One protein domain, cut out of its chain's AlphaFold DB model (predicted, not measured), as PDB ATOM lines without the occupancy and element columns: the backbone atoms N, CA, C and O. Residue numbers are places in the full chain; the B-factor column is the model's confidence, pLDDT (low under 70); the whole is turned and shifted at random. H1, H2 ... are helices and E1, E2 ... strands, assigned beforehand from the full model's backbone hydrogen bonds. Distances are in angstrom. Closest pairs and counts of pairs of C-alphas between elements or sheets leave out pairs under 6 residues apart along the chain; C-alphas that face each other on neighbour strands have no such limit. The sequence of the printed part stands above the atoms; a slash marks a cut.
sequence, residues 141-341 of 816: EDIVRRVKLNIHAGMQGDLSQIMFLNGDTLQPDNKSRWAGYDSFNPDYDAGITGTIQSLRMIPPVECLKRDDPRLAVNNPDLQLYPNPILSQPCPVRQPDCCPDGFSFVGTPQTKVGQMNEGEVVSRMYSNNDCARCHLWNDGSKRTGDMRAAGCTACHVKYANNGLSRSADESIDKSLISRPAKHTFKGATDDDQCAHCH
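Overview. This is residues 141 to 341 of the 816 residues of an uncharacterized protein of hydrothermal vent metagenome (UniProt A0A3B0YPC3). With little regular structure, the model has two loop-rich lobes joined through short helix H6: a smaller one with hairpin E2 and E3, H7 and H8, and a larger one with E1, H4 and paired helices H3 and H5. The 201 printed residues run H1 H2 H3 E1 H4 H5 H6 H7 E2 E3 H8; mixed class, 64 residues in named elements. It is compact, radius of gyration of the C-alphas 19.2 A, spanning 58 by 45 by 33 A.

Arrangement. E2, residues 300 to 302, and E3, 323 to 328, form an antiparallel hairpin; N 324 and O 301, 2.8 A, are within hydrogen-bond range. H8, 334 to 341, only just touches H7, 296 to 299, and H6, 274 to 277, each with 3 pairs of C-alphas within 8 A; the closest are Cys 298 and Gln 336, 5.9 A, and Cys 277 and Cys 340, 5.0 A. H3, 158 to 165, touches H5, 261 to 272, at a shallow tilt of 11 degrees, opposite ways; the closest C-alphas, Met 163 and Ser 266, are 5.9 A apart. In H3 and H5 every O i to N i+4 pair is within hydrogen-bond range, in H8 3 of 4.

Along the chain. H1, 141 to 147, begins at C-alpha (83.657, 141.341, 123.895) and is close but not clearly touching H2, 151 to 154, at 6.5 A. E1, 198 to 201, pairs with no named strand; H4, 220 to 223, comes within 6.8 A of it, C-alpha to C-alpha. H5 is 15.8 A long; H8 ends at (77.743, 119.611, 109.201).

Size, cuts and confidence. The farthest C-alphas, Asn 218 and Glu 313, are 60.3 A apart. The printed part has no cut; H4 to H5, 37 residues, is among the long links. Residues 203 to 262 and 282 have pLDDT under 70.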
ATOM      1  N   GLU A 141      82.549 141.939 123.125       93.00
ATOM      2  CA  GLU A 141      83.657 141.341 123.895       93.00
ATOM      3  C   GLU A 141      83.301 139.978 124.502       93.00
ATOM      4  O   GLU A 141      83.990 138.979 124.293       93.00
ATOM      5  N   ASP A 142      82.171 139.915 125.209       93.00
ATOM      6  CA  ASP A 142      81.739 138.702 125.898       93.00
ATOM      7  C   ASP A 142      81.344 137.587 124.913       93.00
ATOM      8  O   ASP A 142      81.708 136.433 125.124       93.00
ATOM      9  N   ILE A 143      80.688 137.906 123.789       94.06
ATOM     10  CA  ILE A 143      80.368 136.905 122.754       94.06
ATOM     11  C   ILE A 143      81.658 136.357 122.139       94.06
ATOM     12  O   ILE A 143      81.807 135.144 122.010       94.06
ATOM     13  N   VAL A 144      82.605 137.234 121.793       93.25
ATOM     14  CA  VAL A 144      83.896 136.844 121.212       93.25
ATOM     15  C   VAL A 144      84.664 135.924 122.158       93.25
ATOM     16  O   VAL A 144      85.141 134.867 121.734       93.25
ATOM     17  N   ARG A 145      84.718 136.274 123.449       91.56
ATOM     18  CA  ARG A 145      85.328 135.439 124.489       91.56
ATOM     19  C   ARG A 145      84.673 134.058 124.554       91.56
ATOM     20  O   ARG A 145      85.385 133.059 124.570       91.56
ATOM     21  N   ARG A 146      83.336 133.979 124.559       93.06
ATOM     22  CA  ARG A 146      82.617 132.692 124.613       93.06
ATOM     23  C   ARG A 146      82.844 131.833 123.372       93.06
ATOM     24  O   ARG A 146      83.124 130.645 123.522       93.06
ATOM     25  N   VAL A 147      82.796 132.423 122.175       93.00
ATOM     26  CA  VAL A 147      82.986 131.698 120.905       93.00
ATOM     27  C   VAL A 147      84.369 131.057 120.854       93.00
ATOM     28  O   VAL A 147      84.484 129.893 120.481       93.00
ATOM     29  N   LYS A 148      85.410 131.768 121.303       89.44
ATOM     30  CA  LYS A 148      86.782 131.243 121.406       89.44
ATOM     31  C   LYS A 148      86.953 130.106 122.421       89.44
ATOM     32  O   LYS A 148      88.024 129.512 122.481       89.44
ATOM     33  N   LEU A 149      85.943 129.801 123.227       89.31
ATOM     34  CA  LEU A 149      85.958 128.684 124.172       89.31
ATOM     35  C   LEU A 149      84.962 127.585 123.783       89.31
ATOM     36  O   LEU A 149      84.874 126.587 124.487       89.31
ATOM     37  N   ASN A 150      84.217 127.750 122.686       89.50
ATOM     38  CA  ASN A 150      83.177 126.832 122.220       89.50
ATOM     39  C   ASN A 150      83.707 125.809 121.193       89.50
ATOM     40  O   ASN A 150      84.675 126.073 120.472       89.50
ATOM     41  N   ILE A 151      83.024 124.662 121.073       88.38
ATOM     42  CA  ILE A 151      83.417 123.562 120.188       88.38
ATOM     43  C   ILE A 151      83.531 123.980 118.723       88.38
ATOM     44  O   ILE A 151      84.414 123.495 118.017       88.38
ATOM     45  N   HIS A 152      82.702 124.915 118.254       89.38
ATOM     46  CA  HIS A 152      82.764 125.414 116.883       89.38
ATOM     47  C   HIS A 152      84.098 126.098 116.589       89.38
ATOM     48  O   HIS A 152      84.555 126.030 115.453       89.38
ATOM     49  N   ALA A 153      84.756 126.701 117.580       85.50
ATOM     50  CA  ALA A 153      86.099 127.232 117.413       85.50
ATOM     51  C   ALA A 153      87.161 126.146 117.642       85.50
ATOM     52  O   ALA A 153      87.975 125.897 116.750       85.50
ATOM     53  N   GLY A 154      87.148 125.504 118.815       78.06
ATOM     54  CA  GLY A 154      88.263 124.692 119.311       78.06
ATOM     55  C   GLY A 154      88.212 123.195 118.992       78.06
ATOM     56  O   GLY A 154      89.226 122.528 119.141       78.06
ATOM     57  N   MET A 155      87.091 122.634 118.531       82.38
ATOM     58  CA  MET A 155      86.891 121.175 118.348       82.38
ATOM     59  C   MET A 155      87.080 120.330 119.617       82.38
ATOM     60  O   MET A 155      87.372 119.130 119.541       82.38
ATOM     61  N   GLN A 156      86.949 120.946 120.793       81.75
ATOM     62  CA  GLN A 156      87.049 120.238 122.065       81.75
ATOM     63  C   GLN A 156      86.109 119.024 122.131       81.75
ATOM     64  O   GLN A 156      85.012 119.039 121.578       81.75
ATOM     65  N   GLY A 157      86.527 117.944 122.790       78.31
ATOM     66  CA  GLY A 157      85.750 116.700 122.836       78.31
ATOM     67  C   GLY A 157      85.923 115.810 121.608       78.31
ATOM     68  O   GLY A 157      86.110 114.604 121.754       78.31
ATOM     69  N   ASP A 158      85.913 116.377 120.403       81.56
ATOM     70  CA  ASP A 158      85.856 115.582 119.174       81.56
ATOM     71  C   ASP A 158      87.223 115.007 118.773       81.56
ATOM     72  O   ASP A 158      87.328 113.812 118.480       81.56
ATOM     73  N   LEU A 159      88.292 115.814 118.812       81.44
ATOM     74  CA  LEU A 159      89.633 115.370 118.397       81.44
ATOM     75  C   LEU A 159      90.173 114.253 119.293       81.44
ATOM     76  O   LEU A 159      90.591 113.205 118.803       81.44
ATOM     77  N   SER A 160      90.115 114.450 120.612       81.50
ATOM     78  CA  SER A 160      90.539 113.436 121.580       81.50
ATOM     79  C   SER A 160      89.722 112.151 121.455       81.50
ATOM     80  O   SER A 160      90.293 111.066 121.541       81.50
ATOM     81  N   GLN A 161      88.418 112.234 121.180       78.62
ATOM     82  CA  GLN A 161      87.612 111.035 120.968       78.62
ATOM     83  C   GLN A 161      88.062 110.263 119.721       78.62
ATOM     84  O   GLN A 161      88.273 109.055 119.791       78.62
ATOM     85  N   ILE A 162      88.246 110.942 118.588       77.88
ATOM     86  CA  ILE A 162      88.699 110.305 117.342       77.88
ATOM     87  C   ILE A 162      90.073 109.655 117.538       77.88
ATOM     88  O   ILE A 162      90.272 108.500 117.165       77.88
ATOM     89  N   MET A 163      91.004 110.367 118.174       79.38
ATOM     90  CA  MET A 163      92.347 109.861 118.454       79.38
ATOM     91  C   MET A 163      92.318 108.630 119.368       79.38
ATOM     92  O   MET A 163      92.944 107.622 119.041       79.38
ATOM     93  N   PHE A 164      91.541 108.671 120.455       77.62
ATOM     94  CA  PHE A 164      91.371 107.542 121.373       77.62
ATOM     95  C   PHE A 164      90.817 106.303 120.659       77.62
ATOM     96  O   PHE A 164      91.346 105.200 120.805       77.62
ATOM     97  N   LEU A 165      89.753 106.481 119.870       74.38
ATOM     98  CA  LEU A 165      89.080 105.373 119.195       74.38
ATOM     99  C   LEU A 165      89.939 104.743 118.091       74.38
ATOM    100  O   LEU A 165      89.833 103.544 117.851       74.38
ATOM    101  N   ASN A 166      90.828 105.524 117.476       72.75
ATOM    102  CA  ASN A 166      91.812 105.030 116.516       72.75
ATOM    103  C   ASN A 166      93.095 104.492 117.177       72.75
ATOM    104  O   ASN A 166      94.038 104.137 116.471       72.75
ATOM    105  N   GLY A 167      93.147 104.413 118.512       70.56
ATOM    106  CA  GLY A 167      94.270 103.815 119.232       70.56
ATOM    107  C   GLY A 167      95.528 104.685 119.292       70.56
ATOM    108  O   GLY A 167      96.630 104.145 119.388       70.56
ATOM    109  N   ASP A 168      95.381 106.010 119.223       74.12
ATOM    110  CA  ASP A 168      96.506 106.941 119.302       74.12
ATOM    111  C   ASP A 168      97.144 106.951 120.699       74.12
ATOM    112  O   ASP A 168      96.476 107.213 121.701       74.12
ATOM    113  N   THR A 169      98.452 106.702 120.788       72.12
ATOM    114  CA  THR A 169      99.151 106.616 122.079       72.12
ATOM    115  C   THR A 169      99.242 107.919 122.855       72.12
ATOM    116  O   THR A 169      99.327 107.866 124.082       72.12
ATOM    117  N   LEU A 170      99.182 109.087 122.202       72.38
ATOM    118  CA  LEU A 170      99.109 110.360 122.936       72.38
ATOM    119  C   LEU A 170      97.706 110.624 123.499       72.38
ATOM    120  O   LEU A 170      97.485 111.633 124.170       72.38
ATOM    121  N   GLN A 171      96.755 109.734 123.224       77.19
ATOM    122  CA  GLN A 171      95.388 109.797 123.708       77.19
ATOM    123  C   GLN A 171      94.978 108.437 124.310       77.19
ATOM    124  O   GLN A 171      94.119 107.741 123.772       77.19
ATOM    125  N   PRO A 172      95.589 108.037 125.442       70.56
ATOM    126  CA  PRO A 172      95.382 106.720 126.055       70.56
ATOM    127  C   PRO A 172      93.989 106.544 126.682       70.56
ATOM    128  O   PRO A 172      93.564 105.421 126.959       70.56
ATOM    129  N   ASP A 173      93.281 107.645 126.927       74.00
ATOM    130  CA  ASP A 173      91.924 107.697 127.465       74.00
ATOM    131  C   ASP A 173      91.024 108.583 126.594       74.00
ATOM    132  O   ASP A 173      91.491 109.259 125.687       74.00
ATOM    133  N   ASN A 174      89.720 108.606 126.865       74.06
ATOM    134  CA  ASN A 174      88.772 109.454 126.134       74.06
ATOM    135  C   ASN A 174      88.662 110.880 126.721       74.06
ATOM    136  O   ASN A 174      87.638 111.535 126.551       74.06
ATOM    137  N   LYS A 175      89.654 111.352 127.493       80.38
ATOM    138  CA  LYS A 175      89.603 112.698 128.083       80.38
ATOM    139  C   LYS A 175      90.047 113.738 127.067       80.38
ATOM    140  O   LYS A 175      91.049 113.540 126.384       80.38
ATOM    141  N   SER A 176      89.365 114.873 127.016       85.12
ATOM    142  CA  SER A 176      89.774 115.969 126.140       85.12
ATOM    143  C   SER A 176      91.124 116.556 126.531       85.12
ATOM    144  O   SER A 176      91.350 116.936 127.679       85.12
ATOM    145  N   ARG A 177      92.019 116.607 125.546       82.69
ATOM    146  CA  ARG A 177      93.390 117.139 125.634       82.69
ATOM    147  C   ARG A 177      93.712 118.045 124.448       82.69
ATOM    148  O   ARG A 177      94.503 118.977 124.588       82.69
ATOM    149  N   TRP A 178      93.079 117.771 123.307       83.75
ATOM    150  CA  TRP A 178      93.388 118.397 122.031       83.75
ATOM    151  C   TRP A 178      92.266 119.303 121.529       83.75
ATOM    152  O   TRP A 178      91.085 119.032 121.739       83.75
ATOM    153  N   ALA A 179      92.671 120.348 120.822       81.75
ATOM    154  CA  ALA A 179      91.839 121.322 120.138       81.75
ATOM    155  C   ALA A 179      92.479 121.704 118.786       81.75
ATOM    156  O   ALA A 179      93.626 121.357 118.499       81.75
ATOM    157  N   GLY A 180      91.742 122.429 117.946       75.44
ATOM    158  CA  GLY A 180      92.264 123.019 116.708       75.44
ATOM    159  C   GLY A 180      93.286 124.139 116.953       75.44
ATOM    160  O   GLY A 180      94.065 124.454 116.059       75.44
ATOM    161  N   TYR A 181      93.300 124.711 118.160       75.69
ATOM    162  CA  TYR A 181      94.263 125.703 118.641       75.69
ATOM    163  C   TYR A 181      94.349 125.665 120.173       75.69
ATOM    164  O   TYR A 181      93.468 125.117 120.840       75.69
ATOM    165  N   ASP A 182      95.395 126.268 120.734       75.19
ATOM    166  CA  ASP A 182      95.564 126.381 122.186       75.19
ATOM    167  C   ASP A 182      94.431 127.211 122.803       75.19
ATOM    168  O   ASP A 182      94.274 128.395 122.513       75.19
ATOM    169  N   SER A 183      93.640 126.585 123.671       78.31
ATOM    170  CA  SER A 183      92.492 127.214 124.328       78.31
ATOM    171  C   SER A 183      92.727 127.258 125.832       78.31
ATOM    172  O   SER A 183      93.105 126.250 126.425       78.31
ATOM    173  N   PHE A 184      92.486 128.407 126.457       83.12
ATOM    174  CA  PHE A 184      92.633 128.598 127.898       83.12
ATOM    175  C   PHE A 184      91.479 129.447 128.425       83.12
ATOM    176  O   PHE A 184      91.221 130.533 127.905       83.12
ATOM    177  N   ASN A 185      90.799 128.957 129.460       85.88
ATOM    178  CA  ASN A 185      89.758 129.693 130.155       85.88
ATOM    179  C   ASN A 185      90.302 130.254 131.487       85.88
ATOM    180  O   ASN A 185      90.482 129.480 132.433       85.88
ATOM    181  N   PRO A 186      90.539 131.577 131.598       82.56
ATOM    182  CA  PRO A 186      90.955 132.194 132.860       82.56
ATOM    183  C   PRO A 186      89.861 132.122 133.936       82.56
ATOM    184  O   PRO A 186      90.179 132.085 135.120       82.56
ATOM    185  N   ASP A 187      88.594 132.025 133.526       85.25
ATOM    186  CA  ASP A 187      87.415 131.965 134.396       85.25
ATOM    187  C   ASP A 187      86.995 130.510 134.682       85.25
ATOM    188  O   ASP A 187      85.809 130.195 134.815       85.25
ATOM    189  N   TYR A 188      87.950 129.576 134.669       86.19
ATOM    190  CA  TYR A 188      87.666 128.161 134.888       86.19
ATOM    191  C   TYR A 188      87.129 127.904 136.300       86.19
ATOM    192  O   TYR A 188      87.761 128.249 137.297       86.19
ATOM    193  N   ASP A 189      85.986 127.220 136.367       81.81
ATOM    194  CA  ASP A 189      85.364 126.771 137.607       81.81
ATOM    195  C   ASP A 189      85.244 125.241 137.602       81.81
ATOM    196  O   ASP A 189      84.372 124.668 136.945       81.81
ATOM    197  N   ALA A 190      86.100 124.578 138.385       80.62
ATOM    198  CA  ALA A 190      86.089 123.124 138.565       80.62
ATOM    199  C   ALA A 190      84.776 122.585 139.166       80.62
ATOM    200  O   ALA A 190      84.502 121.385 139.097       80.62
ATOM    201  N   GLY A 191      83.940 123.456 139.742       78.69
ATOM    202  CA  GLY A 191      82.584 123.124 140.144       78.69
ATOM    203  C   GLY A 191      81.691 122.781 138.951       78.69
ATOM    204  O   GLY A 191      80.793 121.953 139.077       78.69
ATOM    205  N   ILE A 192      81.916 123.331 137.759       78.25
ATOM    206  CA  ILE A 192      81.043 123.091 136.605       78.25
ATOM    207  C   ILE A 192      81.376 121.737 135.971       78.25
ATOM    208  O   ILE A 192      82.452 121.519 135.416       78.25
ATOM    209  N   THR A 193      80.426 120.801 136.038       77.12
ATOM    210  CA  THR A 193      80.622 119.419 135.586       77.12
ATOM    211  C   THR A 193      80.987 119.358 134.105       77.12
ATOM    212  O   THR A 193      80.278 119.920 133.271       77.12
ATOM    213  N   GLY A 194      82.054 118.619 133.797       79.06
ATOM    214  CA  GLY A 194      82.538 118.417 132.434       79.06
ATOM    215  C   GLY A 194      83.353 119.578 131.877       79.06
ATOM    216  O   GLY A 194      83.718 119.530 130.708       79.06
ATOM    217  N   THR A 195      83.628 120.619 132.670       85.19
ATOM    218  CA  THR A 195      84.496 121.713 132.227       85.19
ATOM    219  C   THR A 195      85.962 121.414 132.491       85.19
ATOM    220  O   THR A 195      86.325 120.753 133.469       85.19
ATOM    221  N   ILE A 196      86.809 121.942 131.618       86.69
ATOM    222  CA  ILE A 196      88.265 121.882 131.718       86.69
ATOM    223  C   ILE A 196      88.846 123.281 131.532       86.69
ATOM    224  O   ILE A 196      88.227 124.151 130.918       86.69
ATOM    225  N   GLN A 197      90.034 123.511 132.081       86.81
ATOM    226  CA  GLN A 197      90.659 124.830 132.044       86.81
ATOM    227  C   GLN A 197      91.315 125.137 130.699       86.81
ATOM    228  O   GLN A 197      91.281 126.278 130.242       86.81
ATOM    229  N   SER A 198      91.931 124.135 130.071       82.50
ATOM    230  CA  SER A 198      92.738 124.351 128.876       82.50
ATOM    231  C   SER A 198      92.821 123.136 127.965       82.50
ATOM    232  O   SER A 198      92.739 121.996 128.423       82.50
ATOM    233  N   LEU A 199      93.070 123.401 126.684       82.56
ATOM    234  CA  LEU A 199      93.342 122.423 125.637       82.56
ATOM    235  C   LEU A 199      94.543 122.858 124.807       82.56
ATOM    236  O   LEU A 199      94.805 124.052 124.660       82.56
ATOM    237  N   ARG A 200      95.242 121.880 124.235       78.56
ATOM    238  CA  ARG A 200      96.384 122.115 123.351       78.56
ATOM    239  C   ARG A 200      96.019 121.878 121.901       78.56
ATOM    240  O   ARG A 200      95.270 120.960 121.585       78.56
ATOM    241  N   MET A 201      96.609 122.654 121.009       77.00
ATOM    242  CA  MET A 201      96.561 122.401 119.583       77.00
ATOM    243  C   MET A 201      97.080 120.990 119.297       77.00
ATOM    244  O   MET A 201      98.152 120.600 119.769       77.00
ATOM    245  N   ILE A 202      96.327 120.218 118.515       74.81
ATOM    246  CA  ILE A 202      96.791 118.915 118.040       74.81
ATOM    247  C   ILE A 202      98.103 119.094 117.245       74.81
ATOM    248  O   ILE A 202      98.150 119.875 116.290       74.81
ATOM    249  N   PRO A 203      99.193 118.391 117.604       69.56
ATOM    250  CA  PRO A 203     100.451 118.543 116.892       69.56
ATOM    251  C   PRO A 203     100.365 117.908 115.489       69.56
ATOM    252  O   PRO A 203      99.757 116.838 115.330       69.56
ATOM    253  N   PRO A 204     101.009 118.513 114.472       69.00
ATOM    254  CA  PRO A 204     101.255 117.856 113.191       69.00
ATOM    255  C   PRO A 204     102.032 116.544 113.364       69.00
ATOM    256  O   PRO A 204     102.759 116.358 114.343       69.00
ATOM    257  N   VAL A 205     101.922 115.638 112.391       68.31
ATOM    258  CA  VAL A 205     102.572 114.312 112.438       68.31
ATOM    259  C   VAL A 205     104.102 114.428 112.546       68.31
ATOM    260  O   VAL A 205     104.749 113.608 113.190       68.31
ATOM    261  N   GLU A 206     104.688 115.474 111.970       59.91
ATOM    262  CA  GLU A 206     106.133 115.717 111.884       59.91
ATOM    263  C   GLU A 206     106.743 116.317 113.160       59.91
ATOM    264  O   GLU A 206     107.966 116.427 113.287       59.91
ATOM    265  N   CYS A 207     105.892 116.702 114.110       56.69
ATOM    266  CA  CYS A 207     106.267 117.435 115.315       56.69
ATOM    267  C   CYS A 207     106.562 116.553 116.536       56.69
ATOM    268  O   CYS A 207     106.703 117.057 117.648       56.69
ATOM    269  N   LEU A 208     106.647 115.234 116.360       56.03
ATOM    270  CA  LEU A 208     106.701 114.289 117.473       56.03
ATOM    271  C   LEU A 208     108.033 113.516 117.522       56.03
ATOM    272  O   LEU A 208     108.410 112.810 116.582       56.03
ATOM    273  N   LYS A 209     108.735 113.604 118.666       43.75
ATOM    274  CA  LYS A 209     109.704 112.591 119.132       43.75
ATOM    275  C   LYS A 209     109.027 111.743 120.212       43.75
ATOM    276  O   LYS A 209     108.465 112.303 121.145       43.75
ATOM    277  N   ARG A 210     109.139 110.412 120.127       39.50
ATOM    278  CA  ARG A 210     108.654 109.470 121.161       39.50
ATOM    279  C   ARG A 210     109.346 109.667 122.523       39.50
ATOM    280  O   ARG A 210     108.785 109.294 123.546       39.50
ATOM    281  N   ASP A 211     110.514 110.310 122.526       41.38
ATOM    282  CA  ASP A 211     111.366 110.502 123.704       41.38
ATOM    283  C   ASP A 211     111.196 111.895 124.343       41.38
ATOM    284  O   ASP A 211     112.021 112.294 125.162       41.38
ATOM    285  N   ASP A 212     110.176 112.673 123.950       43.69
ATOM    286  CA  ASP A 212     109.919 113.972 124.579       43.69
ATOM    287  C   ASP A 212     109.357 113.754 126.001       43.69
ATOM    288  O   ASP A 212     108.255 113.216 126.148       43.69
ATOM    289  N   PRO A 213     110.068 114.169 127.064       38.03
ATOM    290  CA  PRO A 213     109.615 113.981 128.442       38.03
ATOM    291  C   PRO A 213     108.298 114.716 128.756       38.03
ATOM    292  O   PRO A 213     107.631 114.376 129.734       38.03
ATOM    293  N   ARG A 214     107.867 115.672 127.918       41.94
ATOM    294  CA  ARG A 214     106.551 116.331 128.018       41.94
ATOM    295  C   ARG A 214     105.391 115.436 127.558       41.94
ATOM    296  O   ARG A 214     104.248 115.724 127.896       41.94
ATOM    297  N   LEU A 215     105.679 114.345 126.839       39.88
ATOM    298  CA  LEU A 215     104.712 113.356 126.343       39.88
ATOM    299  C   LEU A 215     104.577 112.122 127.246       39.88
ATOM    300  O   LEU A 215     103.862 111.181 126.898       39.88
ATOM    301  N   ALA A 216     105.241 112.101 128.406       36.50
ATOM    302  CA  ALA A 216     105.098 111.008 129.355       36.50
ATOM    303  C   ALA A 216     103.631 110.891 129.815       36.50
ATOM    304  O   ALA A 216     103.064 111.818 130.391       36.50
ATOM    305  N   VAL A 217     103.045 109.711 129.582       38.19
ATOM    306  CA  VAL A 217     101.634 109.310 129.792       38.19
ATOM    307  C   VAL A 217     101.076 109.641 131.191       38.19
ATOM    308  O   VAL A 217      99.865 109.724 131.375       38.19
ATOM    309  N   ASN A 218     101.956 109.895 132.160       35.09
ATOM    310  CA  ASN A 218     101.628 110.195 133.551       35.09
ATOM    311  C   ASN A 218     101.941 111.638 133.961       35.09
ATOM    312  O   ASN A 218     102.103 111.874 135.153       35.09
ATOM    313  N   ASN A 219     102.076 112.588 133.030       36.97
ATOM    314  CA  ASN A 219     102.353 113.972 133.405       36.97
ATOM    315  C   ASN A 219     101.052 114.731 133.766       36.97
ATOM    316  O   ASN A 219     100.318 115.125 132.853       36.97
ATOM    317  N   PRO A 220     100.739 114.958 135.061       37.44
ATOM    318  CA  PRO A 220      99.614 115.803 135.470       37.44
ATOM    319  C   PRO A 220      99.767 117.259 134.996       37.44
ATOM    320  O   PRO A 220      98.764 117.962 134.882       37.44
ATOM    321  N   ASP A 221     100.978 117.693 134.624       36.81
ATOM    322  CA  ASP A 221     101.243 119.056 134.158       36.81
ATOM    323  C   ASP A 221     100.747 119.324 132.730       36.81
ATOM    324  O   ASP A 221     100.586 120.483 132.354       36.81
ATOM    325  N   LEU A 222     100.398 118.296 131.937       39.59
ATOM    326  CA  LEU A 222      99.711 118.496 130.646       39.59
ATOM    327  C   LEU A 222      98.363 119.225 130.808       39.59
ATOM    328  O   LEU A 222      97.902 119.855 129.860       39.59
ATOM    329  N   GLN A 223      97.755 119.161 131.998       36.91
ATOM    330  CA  GLN A 223      96.533 119.893 132.349       36.91
ATOM    331  C   GLN A 223      96.800 121.248 133.022       36.91
ATOM    332  O   GLN A 223      95.856 122.005 133.218       36.91
ATOM    333  N   LEU A 224      98.049 121.547 133.399       33.78
ATOM    334  CA  LEU A 224      98.366 122.630 134.335       33.78
ATOM    335  C   LEU A 224      99.388 123.642 133.829       33.78
ATOM    336  O   LEU A 224      99.719 124.524 134.609       33.78
ATOM    337  N   TYR A 225      99.881 123.577 132.585       33.31
ATOM    338  CA  TYR A 225     100.825 124.592 132.091       33.31
ATOM    339  C   TYR A 225     100.205 125.998 132.148       33.31
ATOM    340  O   TYR A 225      99.399 126.348 131.281       33.31
ATOM    341  N   PRO A 226     100.596 126.830 133.129       31.86
ATOM    342  CA  PRO A 226     100.034 128.140 133.332       31.86
ATOM    343  C   PRO A 226     101.016 129.094 132.676       31.86
ATOM    344  O   PRO A 226     101.984 129.519 133.303       31.86
ATOM    345  N   ASN A 227     100.835 129.388 131.392       29.89
ATOM    346  CA  ASN A 227     101.521 130.550 130.851       29.89
ATOM    347  C   ASN A 227     100.512 131.505 130.215       29.89
ATOM    348  O   ASN A 227     100.120 131.301 129.069       29.89
ATOM    349  N   PRO A 228     100.088 132.554 130.949       29.34
ATOM    350  CA  PRO A 228      99.220 133.613 130.436       29.34
ATOM    351  C   PRO A 228      99.944 134.544 129.446       29.34
ATOM    352  O   PRO A 228      99.429 135.601 129.091       29.34
ATOM    353  N   ILE A 229     101.127 134.160 128.960       27.38
ATOM    354  CA  ILE A 229     101.811 134.838 127.870       27.38
ATOM    355  C   ILE A 229     101.320 134.231 126.551       27.38
ATOM    356  O   ILE A 229     101.975 133.403 125.919       27.38
ATOM    357  N   LEU A 230     100.151 134.704 126.116       36.16
ATOM    358  CA  LEU A 230      99.818 134.850 124.699       36.16
ATOM    359  C   LEU A 230     100.855 135.776 124.044       36.16
ATOM    360  O   LEU A 230     100.588 136.941 123.778       36.16
ATOM    361  N   SER A 231     102.065 135.281 123.806       31.89
ATOM    362  CA  SER A 231     102.995 135.890 122.858       31.89
ATOM    363  C   SER A 231     104.110 134.908 122.527       31.89
ATOM    364  O   SER A 231     105.260 135.158 122.869       31.89
ATOM    365  N   GLN A 232     103.794 133.773 121.912       33.00
ATOM    366  CA  GLN A 232     103.929 133.628 120.461       33.00
ATOM    367  C   GLN A 232     103.034 132.449 120.039       33.00
ATOM    368  O   GLN A 232     103.393 131.309 120.321       33.00
ATOM    369  N   PRO A 233     101.890 132.644 119.344       34.12
ATOM    370  CA  PRO A 233     101.447 131.581 118.438       34.12
ATOM    371  C   PRO A 233     102.662 131.220 117.590       34.12
ATOM    372  O   PRO A 233     103.387 132.164 117.268       34.12
ATOM    373  N   CYS A 234     102.896 129.934 117.270       34.62
ATOM    374  CA  CYS A 234     103.944 129.512 116.329       34.62
ATOM    375  C   CYS A 234     104.087 130.619 115.292       34.62
ATOM    376  O   CYS A 234     103.141 130.805 114.509       34.62
ATOM    377  N   PRO A 235     105.129 131.472 115.372       34.56
ATOM    378  CA  PRO A 235     105.116 132.653 114.551       34.56
ATOM    379  C   PRO A 235     105.081 132.092 113.143       34.56
ATOM    380  O   PRO A 235     105.755 131.102 112.841       34.56
ATOM    381  N   VAL A 236     104.299 132.713 112.267       37.06
ATOM    382  CA  VAL A 236     104.214 132.387 110.830       37.06
ATOM    383  C   VAL A 236     105.620 132.253 110.176       37.06
ATOM    384  O   VAL A 236     105.771 131.781 109.058       37.06
ATOM    385  N   ARG A 237     106.672 132.626 110.915       35.56
ATOM    386  CA  ARG A 237     108.101 132.673 110.643       35.56
ATOM    387  C   ARG A 237     108.907 131.369 110.636       35.56
ATOM    388  O   ARG A 237     110.095 131.494 110.366       35.56
ATOM    389  N   GLN A 238     108.384 130.159 110.873       35.66
ATOM    390  CA  GLN A 238     109.210 128.949 110.644       35.66
ATOM    391  C   GLN A 238     108.486 127.805 109.896       35.66
ATOM    392  O   GLN A 238     107.437 127.323 110.348       35.66
ATOM    393  N   PRO A 239     109.057 127.306 108.772       35.34
ATOM    394  CA  PRO A 239     108.570 126.115 108.060       35.34
ATOM    395  C   PRO A 239     108.431 124.883 108.969       35.34
ATOM    396  O   PRO A 239     107.523 124.075 108.764       35.34
ATOM    397  N   ASP A 240     109.224 124.850 110.041       45.09
ATOM    398  CA  ASP A 240     109.414 123.735 110.971       45.09
ATOM    399  C   ASP A 240     108.846 124.023 112.376       45.09
ATOM    400  O   ASP A 240     109.238 123.407 113.359       45.09
ATOM    401  N   CYS A 241     107.936 124.991 112.515       43.44
ATOM    402  CA  CYS A 241     107.382 125.329 113.826       43.44
ATOM    403  C   CYS A 241     106.395 124.252 114.312       43.44
ATOM    404  O   CYS A 241     105.397 123.968 113.644       43.44
ATOM    405  N   CYS A 242     106.684 123.672 115.475       50.09
ATOM    406  CA  CYS A 242     105.798 122.786 116.224       50.09
ATOM    407  C   CYS A 242     105.231 123.535 117.435       50.09
ATOM    408  O   CYS A 242     105.914 124.437 117.920       50.09
ATOM    409  N   PRO A 243     104.020 123.196 117.932       50.59
ATOM    410  CA  PRO A 243     103.450 123.876 119.096       50.59
ATOM    411  C   PRO A 243     104.404 123.851 120.300       50.59
ATOM    412  O   PRO A 243     105.203 122.920 120.437       50.59
ATOM    413  N   ASP A 244     104.310 124.849 121.182       44.84
ATOM    414  CA  ASP A 244     105.120 124.928 122.402       44.84
ATOM    415  C   ASP A 244     105.025 123.617 123.185       44.84
ATOM    416  O   ASP A 244     103.949 123.222 123.633       44.84
ATOM    417  N   GLY A 245     106.143 122.906 123.331       43.81
ATOM    418  CA  GLY A 245     106.087 121.528 123.837       43.81
ATOM    419  C   GLY A 245     106.588 120.462 122.869       43.81
ATOM    420  O   GLY A 245     106.798 119.332 123.291       43.81
ATOM    421  N   PHE A 246     106.809 120.800 121.600       47.25
ATOM    422  CA  PHE A 246     107.105 119.832 120.548       47.25
ATOM    423  C   PHE A 246     108.336 120.234 119.735       47.25
ATOM    424  O   PHE A 246     108.674 121.409 119.631       47.25
ATOM    425  N   SER A 247     109.042 119.251 119.175       43.69
ATOM    426  CA  SER A 247     110.225 119.484 118.335       43.69
ATOM    427  C   SER A 247     109.962 118.967 116.930       43.69
ATOM    428  O   SER A 247     109.502 117.838 116.780       43.69
ATOM    429  N   PHE A 248     110.301 119.744 115.904       41.62
ATOM    430  CA  PHE A 248     110.254 119.275 114.521       41.62
ATOM    431  C   PHE A 248     111.321 118.216 114.278       41.62
ATOM    432  O   PHE A 248     112.457 118.357 114.739       41.62
ATOM    433  N   VAL A 249     110.958 117.133 113.586       45.84
ATOM    434  CA  VAL A 249     111.871 115.991 113.446       45.84
ATOM    435  C   VAL A 249     112.026 115.431 112.035       45.84
ATOM    436  O   VAL A 249     112.571 114.337 111.892       45.84
ATOM    437  N   GLY A 250     111.632 116.187 111.007       45.66
ATOM    438  CA  GLY A 250     111.891 115.867 109.596       45.66
ATOM    439  C   GLY A 250     110.629 115.655 108.751       45.66
ATOM    440  O   GLY A 250     109.518 115.953 109.181       45.66
ATOM    441  N   THR A 251     110.798 115.154 107.522       43.88
ATOM    442  CA  THR A 251     109.695 114.891 106.579       43.88
ATOM    443  C   THR A 251     108.860 113.672 107.012       43.88
ATOM    444  O   THR A 251     109.432 112.736 107.585       43.88
ATOM    445  N   PRO A 252     107.544 113.611 106.694       42.03
ATOM    446  CA  PRO A 252     106.644 112.523 107.118       42.03
ATOM    447  C   PRO A 252     107.191 111.116 106.831       42.03
ATOM    448  O   PRO A 252     106.959 110.175 107.584       42.03
ATOM    449  N   GLN A 253     107.963 110.987 105.750       38.09
ATOM    450  CA  GLN A 253     108.534 109.735 105.254       38.09
ATOM    451  C   GLN A 253     109.686 109.203 106.121       38.09
ATOM    452  O   GLN A 253     109.903 107.996 106.172       38.09
ATOM    453  N   THR A 254     110.417 110.070 106.833       35.72
ATOM    454  CA  THR A 254     111.625 109.670 107.588       35.72
ATOM    455  C   THR A 254     111.335 109.063 108.964       35.72
ATOM    456  O   THR A 254     112.246 108.531 109.596       35.72
ATOM    457  N   LYS A 255     110.077 109.084 109.432       42.75
ATOM    458  CA  LYS A 255     109.704 108.654 110.796       42.75
ATOM    459  C   LYS A 255     108.443 107.804 110.927       42.75
ATOM    460  O   LYS A 255     108.024 107.521 112.048       42.75
ATOM    461  N   VAL A 256     107.935 107.261 109.819       41.31
ATOM    462  CA  VAL A 256     106.976 106.132 109.838       41.31
ATOM    463  C   VAL A 256     107.509 104.945 110.676       41.31
ATOM    464  O   VAL A 256     106.744 104.100 111.111       41.31
ATOM    465  N   GLY A 257     108.810 104.907 110.995       36.31
ATOM    466  CA  GLY A 257     109.400 103.942 111.930       36.31
ATOM    467  C   GLY A 257     109.184 104.192 113.436       36.31
ATOM    468  O   GLY A 257     109.640 103.367 114.220       36.31
ATOM    469  N   GLN A 258     108.557 105.297 113.877       47.16
ATOM    470  CA  GLN A 258     108.389 105.622 115.316       47.16
ATOM    471  C   GLN A 258     106.927 105.692 115.808       47.16
ATOM    472  O   GLN A 258     106.699 105.484 117.003       47.16
ATOM    473  N   MET A 259     105.965 105.937 114.909       56.12
ATOM    474  CA  MET A 259     104.513 105.787 115.119       56.12
ATOM    475  C   MET A 259     104.009 104.616 114.284       56.12
ATOM    476  O   MET A 259     104.528 104.380 113.194       56.12
ATOM    477  N   ASN A 260     102.981 103.910 114.749       61.44
ATOM    478  CA  ASN A 260     102.326 102.926 113.898       61.44
ATOM    479  C   ASN A 260     101.430 103.619 112.849       61.44
ATOM    480  O   ASN A 260     101.050 104.784 112.977       61.44
ATOM    481  N   GLU A 261     101.086 102.906 111.779       63.03
ATOM    482  CA  GLU A 261     100.321 103.480 110.665       63.03
ATOM    483  C   GLU A 261      98.915 103.955 111.079       63.03
ATOM    484  O   GLU A 261      98.412 104.926 110.511       63.03
ATOM    485  N   GLY A 262      98.300 103.325 112.087       66.69
ATOM    486  CA  GLY A 262      97.007 103.733 112.644       66.69
ATOM    487  C   GLY A 262      97.063 105.108 113.315       66.69
ATOM    488  O   GLY A 262      96.181 105.935 113.091       66.69
ATOM    489  N   GLU A 263      98.139 105.392 114.049       72.69
ATOM    490  CA  GLU A 263      98.390 106.699 114.673       72.69
ATOM    491  C   GLU A 263      98.581 107.791 113.620       72.69
ATOM    492  O   GLU A 263      98.014 108.880 113.729       72.69
ATOM    493  N   VAL A 264      99.332 107.491 112.556       73.62
ATOM    494  CA  VAL A 264      99.557 108.451 111.470       73.62
ATOM    495  C   VAL A 264      98.244 108.777 110.758       73.62
ATOM    496  O   VAL A 264      97.915 109.954 110.600       73.62
ATOM    497  N   VAL A 265      97.457 107.765 110.380       74.25
ATOM    498  CA  VAL A 265      96.158 107.983 109.723       74.25
ATOM    499  C   VAL A 265      95.195 108.737 110.642       74.25
ATOM    500  O   VAL A 265      94.543 109.671 110.182       74.25
ATOM    501  N   SER A 266      95.151 108.412 111.938       76.69
ATOM    502  CA  SER A 266      94.318 109.109 112.928       76.69
ATOM    503  C   SER A 266      94.627 110.610 113.007       76.69
ATOM    504  O   SER A 266      93.731 111.457 112.913       76.69
ATOM    505  N   ARG A 267      95.913 110.963 113.110       77.56
ATOM    506  CA  ARG A 267      96.374 112.357 113.197       77.56
ATOM    507  C   ARG A 267      96.182 113.118 111.902       77.56
ATOM    508  O   ARG A 267      95.780 114.279 111.935       77.56
ATOM    509  N   MET A 268      96.456 112.479 110.768       79.75
ATOM    510  CA  MET A 268      96.199 113.081 109.465       79.75
ATOM    511  C   MET A 268      94.703 113.295 109.262       79.75
ATOM    512  O   MET A 268      94.304 114.364 108.828       79.75
ATOM    513  N   TYR A 269      93.849 112.338 109.620       80.69
ATOM    514  CA  TYR A 269      92.400 112.503 109.512       80.69
ATOM    515  C   TYR A 269      91.883 113.651 110.398       80.69
ATOM    516  O   TYR A 269      91.073 114.469 109.954       80.69
ATOM    517  N   SER A 270      92.418 113.773 111.615       81.94
ATOM    518  CA  SER A 270      92.102 114.859 112.550       81.94
ATOM    519  C   SER A 270      92.520 116.236 112.004       81.94
ATOM    520  O   SER A 270      91.700 117.148 111.918       81.94
ATOM    521  N   ASN A 271      93.765 116.371 111.540       77.88
ATOM    522  CA  ASN A 271      94.321 117.627 111.021       77.88
ATOM    523  C   ASN A 271      93.852 117.993 109.601       77.88
ATOM    524  O   ASN A 271      93.788 119.167 109.243       77.88
ATOM    525  N   ASN A 272      93.543 117.003 108.764       78.00
ATOM    526  CA  ASN A 272      93.322 117.206 107.329       78.00
ATOM    527  C   ASN A 272      91.842 117.056 106.937       78.00
ATOM    528  O   ASN A 272      91.451 117.483 105.851       78.00
ATOM    529  N   ASP A 273      90.991 116.444 107.773       79.06
ATOM    530  CA  ASP A 273      89.536 116.424 107.550       79.06
ATOM    531  C   ASP A 273      88.747 117.146 108.625       79.06
ATOM    532  O   ASP A 273      87.978 118.042 108.290       79.06
ATOM    533  N   CYS A 274      88.922 116.773 109.894       79.38
ATOM    534  CA  CYS A 274      88.110 117.338 110.975       79.38
ATOM    535  C   CYS A 274      88.386 118.833 111.098       79.38
ATOM    536  O   CYS A 274      87.461 119.646 111.165       79.38
ATOM    537  N   ALA A 275      89.665 119.203 110.975       77.50
ATOM    538  CA  ALA A 275      90.050 120.581 111.149       77.50
ATOM    539  C   ALA A 275      89.479 121.552 110.109       77.50
ATOM    540  O   ALA A 275      89.385 122.730 110.410       77.50
ATOM    541  N   ARG A 276      88.991 121.096 108.946       77.94
ATOM    542  CA  ARG A 276      88.434 121.978 107.899       77.94
ATOM    543  C   ARG A 276      87.097 122.637 108.267       77.94
ATOM    544  O   ARG A 276      86.638 123.523 107.547       77.94
ATOM    545  N   CYS A 277      86.400 122.144 109.292       83.12
ATOM    546  CA  CYS A 277      85.019 122.542 109.586       83.12
ATOM    547  C   CYS A 277      84.891 123.626 110.666       83.12
ATOM    548  O   CYS A 277      83.861 124.291 110.716       83.12
ATOM    549  N   HIS A 278      85.900 123.830 111.507       85.06
ATOM    550  CA  HIS A 278      85.781 124.734 112.652       85.06
ATOM    551  C   HIS A 278      86.224 126.161 112.320       85.06
ATOM    552  O   HIS A 278      86.854 126.433 111.295       85.06
ATOM    553  N   LEU A 279      85.840 127.095 113.185       86.31
ATOM    554  CA  LEU A 279      85.895 128.533 112.931       86.31
ATOM    555  C   LEU A 279      87.315 129.113 112.938       86.31
ATOM    556  O   LEU A 279      87.501 130.230 112.470       86.31
ATOM    557  N   TRP A 280      88.312 128.370 113.425       79.44
ATOM    558  CA  TRP A 280      89.713 128.806 113.450       79.44
ATOM    559  C   TRP A 280      90.380 128.861 112.063       79.44
ATOM    560  O   TRP A 280      91.467 129.410 111.915       79.44
ATOM    561  N   ASN A 281      89.758 128.276 111.039       75.06
ATOM    562  CA  ASN A 281      90.300 128.245 109.684       75.06
ATOM    563  C   ASN A 281      89.230 128.507 108.620       75.06
ATOM    564  O   ASN A 281      88.020 128.497 108.861       75.06
ATOM    565  N   ASP A 282      89.710 128.772 107.408       69.81
ATOM    566  CA  ASP A 282      88.941 129.304 106.286       69.81
ATOM    567  C   ASP A 282      88.035 128.280 105.588       69.81
ATOM    568  O   ASP A 282      87.229 128.655 104.738       69.81
ATOM    569  N   GLY A 283      88.136 127.004 105.958       75.56
ATOM    570  CA  GLY A 283      87.323 125.926 105.406       75.56
ATOM    571  C   GLY A 283      87.555 125.637 103.920       75.56
ATOM    572  O   GLY A 283      88.309 126.306 103.213       75.56
ATOM    573  N   SER A 284      86.917 124.572 103.433       76.62
ATOM    574  CA  SER A 284      87.118 124.102 102.060       76.62
ATOM    575  C   SER A 284      86.547 125.081 101.032       76.62
ATOM    576  O   SER A 284      85.372 125.425 101.078       76.62
ATOM    577  N   LYS A 285      87.360 125.482 100.050       77.12
ATOM    578  CA  LYS A 285      86.941 126.365  98.948       77.12
ATOM    579  C   LYS A 285      86.328 125.579  97.790       77.12
ATOM    580  O   LYS A 285      86.769 125.677  96.651       77.12
ATOM    581  N   ARG A 286      85.341 124.737  98.097       78.81
ATOM    582  CA  ARG A 286      84.623 123.909  97.118       78.81
ATOM    583  C   ARG A 286      83.146 124.265  97.095       78.81
ATOM    584  O   ARG A 286      82.597 124.709  98.103       78.81
ATOM    585  N   THR A 287      82.500 124.026  95.960       79.56
ATOM    586  CA  THR A 287      81.062 124.258  95.786       79.56
ATOM    587  C   THR A 287      80.258 123.583  96.902       79.56
ATOM    588  O   THR A 287      80.443 122.398  97.197       79.56
ATOM    589  N   GLY A 288      79.384 124.359  97.538       82.31
ATOM    590  CA  GLY A 288      78.545 123.963  98.665       82.31
ATOM    591  C   GLY A 288      79.218 123.983 100.039       82.31
ATOM    592  O   GLY A 288      78.522 123.759 101.017       82.31
ATOM    593  N   ASP A 289      80.520 124.260 100.154       83.56
ATOM    594  CA  ASP A 289      81.226 124.403 101.447       83.56
ATOM    595  C   ASP A 289      81.874 125.789 101.619       83.56
ATOM    596  O   ASP A 289      82.600 126.026 102.584       83.56
ATOM    597  N   MET A 290      81.639 126.697 100.669       84.19
ATOM    598  CA  MET A 290      82.226 128.032 100.667       84.19
ATOM    599  C   MET A 290      81.816 128.789 101.929       84.19
ATOM    600  O   MET A 290      80.635 129.003 102.169       84.19
ATOM    601  N   ARG A 291      82.803 129.216 102.714       86.50
ATOM    602  CA  ARG A 291      82.619 130.071 103.889       86.50
ATOM    603  C   ARG A 291      83.878 130.884 104.180       86.50
ATOM    604  O   ARG A 291      84.955 130.608 103.637       86.50
ATOM    605  N   ALA A 292      83.738 131.872 105.056       85.88
ATOM    606  CA  ALA A 292      84.852 132.535 105.729       85.88
ATOM    607  C   ALA A 292      85.245 131.782 107.023       85.88
ATOM    608  O   ALA A 292      84.773 130.669 107.267       85.88
ATOM    609  N   ALA A 293      86.117 132.377 107.839       85.25
ATOM    610  CA  ALA A 293      86.493 131.901 109.176       85.25
ATOM    611  C   ALA A 293      85.879 132.787 110.274       85.25
ATOM    612  O   ALA A 293      85.437 133.902 110.002       85.25
ATOM    613  N   GLY A 294      85.869 132.314 111.518       89.38
ATOM    614  CA  GLY A 294      85.346 133.049 112.670       89.38
ATOM    615  C   GLY A 294      83.863 133.400 112.564       89.38
ATOM    616  O   GLY A 294      83.063 132.619 112.056       89.38
ATOM    617  N   CYS A 295      83.472 134.576 113.053       91.44
ATOM    618  CA  CYS A 295      82.072 135.007 113.096       91.44
ATOM    619  C   CYS A 295      81.439 135.087 111.695       91.44
ATOM    620  O   CYS A 295      80.265 134.755 111.512       91.44
ATOM    621  N   THR A 296      82.205 135.498 110.683       91.62
ATOM    622  CA  THR A 296      81.706 135.630 109.305       91.62
ATOM    623  C   THR A 296      81.420 134.282 108.653       91.62
ATOM    624  O   THR A 296      80.617 134.239 107.729       91.62
ATOM    625  N   ALA A 297      81.977 133.176 109.158       90.44
ATOM    626  CA  ALA A 297      81.677 131.833 108.663       90.44
ATOM    627  C   ALA A 297      80.183 131.476 108.754       90.44
ATOM    628  O   ALA A 297      79.686 130.720 107.927       90.44
ATOM    629  N   CYS A 298      79.485 132.008 109.764       92.00
ATOM    630  CA  CYS A 298      78.054 131.783 109.962       92.00
ATOM    631  C   CYS A 298      77.221 133.012 109.601       92.00
ATOM    632  O   CYS A 298      76.083 132.878 109.155       92.00
ATOM    633  N   HIS A 299      77.753 134.212 109.827       92.94
ATOM    634  CA  HIS A 299      76.977 135.442 109.717       92.94
ATOM    635  C   HIS A 299      77.097 136.149 108.366       92.94
ATOM    636  O   HIS A 299      76.246 136.984 108.062       92.94
ATOM    637  N   VAL A 300      78.094 135.814 107.543       91.88
ATOM    638  CA  VAL A 300      78.237 136.343 106.182       91.88
ATOM    639  C   VAL A 300      77.929 135.226 105.200       91.88
ATOM    640  O   VAL A 300      78.668 134.252 105.093       91.88
ATOM    641  N   LYS A 301      76.813 135.364 104.481       90.25
ATOM    642  CA  LYS A 301      76.297 134.301 103.619       90.25
ATOM    643  C   LYS A 301      77.157 134.128 102.373       90.25
ATOM    644  O   LYS A 301      77.398 135.083 101.631       90.25
ATOM    645  N   TYR A 302      77.534 132.887 102.098       88.06
ATOM    646  CA  TYR A 302      78.117 132.481 100.826       88.06
ATOM    647  C   TYR A 302      77.067 131.788  99.964       88.06
ATOM    648  O   TYR A 302      76.215 131.051 100.455       88.06
ATOM    649  N   ALA A 303      77.134 132.041  98.660       85.38
ATOM    650  CA  ALA A 303      76.387 131.264  97.687       85.38
ATOM    651  C   ALA A 303      77.037 129.882  97.541       85.38
ATOM    652  O   ALA A 303      78.256 129.750  97.684       85.38
ATOM    653  N   ASN A 304      76.263 128.855  97.177       82.31
ATOM    654  CA  ASN A 304      76.811 127.503  96.996       82.31
ATOM    655  C   ASN A 304      77.928 127.452  95.938       82.31
ATOM    656  O   ASN A 304      78.846 126.647  96.051       82.31
ATOM    657  N   ASN A 305      77.901 128.340  94.945       79.38
ATOM    658  CA  ASN A 305      78.948 128.477  93.928       79.38
ATOM    659  C   ASN A 305      80.128 129.371  94.342       79.38
ATOM    660  O   ASN A 305      81.107 129.479  93.609       79.38
ATOM    661  N   GLY A 306      80.040 130.024  95.501       81.81
ATOM    662  CA  GLY A 306      81.031 130.975  95.989       81.81
ATOM    663  C   GLY A 306      81.147 132.258  95.166       81.81
ATOM    664  O   GLY A 306      82.127 132.971  95.358       81.81
ATOM    665  N   LEU A 307      80.213 132.542  94.255       85.12
ATOM    666  CA  LEU A 307      80.207 133.768  93.459       85.12
ATOM    667  C   LEU A 307      79.452 134.876  94.194       85.12
ATOM    668  O   LEU A 307      78.424 134.641  94.838       85.12
ATOM    669  N   SER A 308      79.949 136.105  94.065       89.50
ATOM    670  CA  SER A 308      79.272 137.261  94.641       89.50
ATOM    671  C   SER A 308      78.042 137.652  93.827       89.50
ATOM    672  O   SER A 308      78.054 137.660  92.600       89.50
ATOM    673  N   ARG A 309      76.992 138.044  94.542       91.00
ATOM    674  CA  ARG A 309      75.747 138.645  94.042       91.00
ATOM    675  C   ARG A 309      75.577 140.074  94.548       91.00
ATOM    676  O   ARG A 309      74.468 140.607  94.512       91.00
ATOM    677  N   SER A 310      76.650 140.650  95.085       91.50
ATOM    678  CA  SER A 310      76.640 142.022  95.562       91.50
ATOM    679  C   SER A 310      76.360 142.973  94.399       91.50
ATOM    680  O   SER A 310      76.771 142.678  93.273       91.50
ATOM    681  N   ALA A 311      75.707 144.102  94.652       91.06
ATOM    682  CA  ALA A 311      75.566 145.156  93.645       91.06
ATOM    683  C   ALA A 311      76.860 145.972  93.439       91.06
ATOM    684  O   ALA A 311      76.951 146.705  92.462       91.06
ATOM    685  N   ASP A 312      77.876 145.800  94.299       90.25
ATOM    686  CA  ASP A 312      79.159 146.501  94.180       90.25
ATOM    687  C   ASP A 312      79.876 146.159  92.864       90.25
ATOM    688  O   ASP A 312      80.288 145.013  92.649       90.25
ATOM    689  N   GLU A 313      80.043 147.156  92.001       87.69
ATOM    690  CA  GLU A 313      80.665 147.024  90.679       87.69
ATOM    691  C   GLU A 313      82.178 146.768  90.752       87.69
ATOM    692  O   GLU A 313      82.758 146.203  89.825       87.69
ATOM    693  N   SER A 314      82.824 147.120  91.868       85.62
ATOM    694  CA  SER A 314      84.261 146.907  92.072       85.62
ATOM    695  C   SER A 314      84.621 145.450  92.388       85.62
ATOM    696  O   SER A 314      85.787 145.049  92.290       85.62
ATOM    697  N   ILE A 315      83.630 144.636  92.769       84.56
ATOM    698  CA  ILE A 315      83.813 143.218  93.075       84.56
ATOM    699  C   ILE A 315      83.728 142.406  91.783       84.56
ATOM    700  O   ILE A 315      82.672 142.316  91.158       84.56
ATOM    701  N   ASP A 316      84.811 141.706  91.449       83.44
ATOM    702  CA  ASP A 316      84.823 140.738  90.353       83.44
ATOM    703  C   ASP A 316      83.868 139.563  90.639       83.44
ATOM    704  O   ASP A 316      84.109 138.731  91.522       83.44
ATOM    705  N   LYS A 317      82.769 139.505  89.876       85.69
ATOM    706  CA  LYS A 317      81.701 138.500  90.008       85.69
ATOM    707  C   LYS A 317      82.076 137.133  89.436       85.69
ATOM    708  O   LYS A 317      81.335 136.178  89.648       85.69
ATOM    709  N   SER A 318      83.198 137.028  88.722       82.06
ATOM    710  CA  SER A 318      83.699 135.764  88.173       82.06
ATOM    711  C   SER A 318      84.546 134.974  89.174       82.06
ATOM    712  O   SER A 318      84.728 133.765  89.018       82.06
ATOM    713  N   LEU A 319      85.039 135.634  90.228       78.12
ATOM    714  CA  LEU A 319      85.861 134.995  91.249       78.12
ATOM    715  C   LEU A 319      85.002 134.233  92.260       78.12
ATOM    716  O   LEU A 319      84.107 134.788  92.899       78.12
ATOM    717  N   ILE A 320      85.352 132.963  92.456       75.62
ATOM    718  CA  ILE A 320      84.813 132.118  93.525       75.62
ATOM    719  C   ILE A 320      85.349 132.547  94.902       75.62
ATOM    720  O   ILE A 320      86.293 133.330  95.017       75.62
ATOM    721  N   SER A 321      84.790 131.972  95.969       76.75
ATOM    722  CA  SER A 321      85.138 132.280  97.367       76.75
ATOM    723  C   SER A 321      84.845 133.725  97.792       76.75
ATOM    724  O   SER A 321      85.508 134.266  98.680       76.75
ATOM    725  N   ARG A 322      83.822 134.352  97.206       83.94
ATOM    726  CA  ARG A 322      83.297 135.658  97.621       83.94
ATOM    727  C   ARG A 322      81.960 135.495  98.353       83.94
ATOM    728  O   ARG A 322      81.162 134.643  97.956       83.94
ATOM    729  N   PRO A 323      81.687 136.307  99.391       88.56
ATOM    730  CA  PRO A 323      80.354 136.393  99.969       88.56
ATOM    731  C   PRO A 323      79.301 136.663  98.897       88.56
ATOM    732  O   PRO A 323      79.531 137.447  97.969       88.56
ATOM    733  N   ALA A 324      78.124 136.060  99.064       89.88
ATOM    734  CA  ALA A 324      76.987 136.333  98.196       89.88
ATOM    735  C   ALA A 324      76.643 137.826  98.238       89.88
ATOM    736  O   ALA A 324      76.416 138.424  97.194       89.88
ATOM    737  N   LYS A 325      76.648 138.438  99.422       91.75
ATOM    738  CA  LYS A 325      76.460 139.880  99.624       91.75
ATOM    739  C   LYS A 325      77.290 140.357 100.808       91.75
ATOM    740  O   LYS A 325      77.623 139.555 101.684       91.75
ATOM    741  N   HIS A 326      77.573 141.653 100.863       92.12
ATOM    742  CA  HIS A 326      78.247 142.273 102.000       92.12
ATOM    743  C   HIS A 326      77.252 142.566 103.142       92.12
ATOM    744  O   HIS A 326      76.937 143.704 103.467       92.12
ATOM    745  N   THR A 327      76.685 141.510 103.732       90.56
ATOM    746  CA  THR A 327      75.640 141.612 104.765       90.56
ATOM    747  C   THR A 327      75.911 140.666 105.925       90.56
ATOM    748  O   THR A 327      76.394 139.555 105.705       90.56
ATOM    749  N   PHE A 328      75.515 141.068 107.133       89.06
ATOM    750  CA  PHE A 328      75.665 140.279 108.350       89.06
ATOM    751  C   PHE A 328      74.295 139.845 108.864       89.06
ATOM    752  O   PHE A 328      73.411 140.670 109.094       89.06
ATOM    753  N   LYS A 329      74.095 138.540 109.047       88.31
ATOM    754  CA  LYS A 329      72.799 137.981 109.435       88.31
ATOM    755  C   LYS A 329      72.808 137.546 110.894       88.31
ATOM    756  O   LYS A 329      73.447 136.561 111.233       88.31
ATOM    757  N   GLY A 330      72.036 138.202 111.763       84.69
ATOM    758  CA  GLY A 330      71.948 137.822 113.187       84.69
ATOM    759  C   GLY A 330      71.351 136.424 113.455       84.69
ATOM    760  O   GLY A 330      71.533 135.855 114.537       84.69
ATOM    761  N   ALA A 331      70.640 135.854 112.479       86.00
ATOM    762  CA  ALA A 331      70.097 134.498 112.495       86.00
ATOM    763  C   ALA A 331      70.470 133.790 111.191       86.00
ATOM    764  O   ALA A 331      69.897 134.106 110.153       86.00
ATOM    765  N   THR A 332      71.446 132.887 111.228       88.31
ATOM    766  CA  THR A 332      71.891 132.197 110.012       88.31
ATOM    767  C   THR A 332      70.876 131.163 109.515       88.31
ATOM    768  O   THR A 332      69.958 130.787 110.245       88.31
ATOM    769  N   ASP A 333      71.043 130.751 108.262       87.19
ATOM    770  CA  ASP A 333      70.235 129.735 107.588       87.19
ATOM    771  C   ASP A 333      70.913 128.361 107.677       87.19
ATOM    772  O   ASP A 333      72.127 128.249 107.866       87.19
ATOM    773  N   ASP A 334      70.136 127.301 107.487       89.62
ATOM    774  CA  ASP A 334      70.628 125.924 107.564       89.62
ATOM    775  C   ASP A 334      71.643 125.575 106.477       89.62
ATOM    776  O   ASP A 334      72.436 124.647 106.644       89.62
ATOM    777  N   ASP A 335      71.648 126.313 105.367       85.06
ATOM    778  CA  ASP A 335      72.649 126.162 104.313       85.06
ATOM    779  C   ASP A 335      74.061 126.529 104.805       85.06
ATOM    780  O   ASP A 335      75.009 125.798 104.517       85.06
ATOM    781  N   GLN A 336      74.196 127.563 105.644       88.19
ATOM    782  CA  GLN A 336      75.471 127.931 106.262       88.19
ATOM    783  C   GLN A 336      75.943 126.853 107.240       88.19
ATOM    784  O   GLN A 336      77.113 126.466 107.224       88.19
ATOM    785  N   CYS A 337      75.030 126.295 108.041       90.38
ATOM    786  CA  CYS A 337      75.324 125.145 108.902       90.38
ATOM    787  C   CYS A 337      75.760 123.925 108.068       90.38
ATOM    788  O   CYS A 337      76.662 123.169 108.455       90.38
ATOM    789  N   ALA A 338      75.147 123.737 106.895       89.88
ATOM    790  CA  ALA A 338      75.445 122.628 106.007       89.88
ATOM    791  C   ALA A 338      76.841 122.698 105.384       89.88
ATOM    792  O   ALA A 338      77.377 121.639 105.068       89.88
ATOM    793  N   HIS A 339      77.497 123.859 105.296       86.88
ATOM    794  CA  HIS A 339      78.889 123.953 104.823       86.88
ATOM    795  C   HIS A 339      79.874 123.126 105.675       86.88
ATOM    796  O   HIS A 339      80.892 122.655 105.161       86.88
ATOM    797  N   CYS A 340      79.548 122.873 106.949       87.06
ATOM    798  CA  CYS A 340      80.382 122.092 107.870       87.06
ATOM    799  C   CYS A 340      79.734 120.771 108.313       87.06
ATOM    800  O   CYS A 340      80.402 119.733 108.340       87.06
ATOM    801  N   HIS A 341      78.433 120.771 108.618       89.06
ATOM    802  CA  HIS A 341      77.743 119.611 109.201       89.06
ATOM    803  C   HIS A 341      77.267 118.570 108.169       89.06
ATOM    804  O   HIS A 341      76.607 117.597 108.530       89.06
TER     805      HIS A 341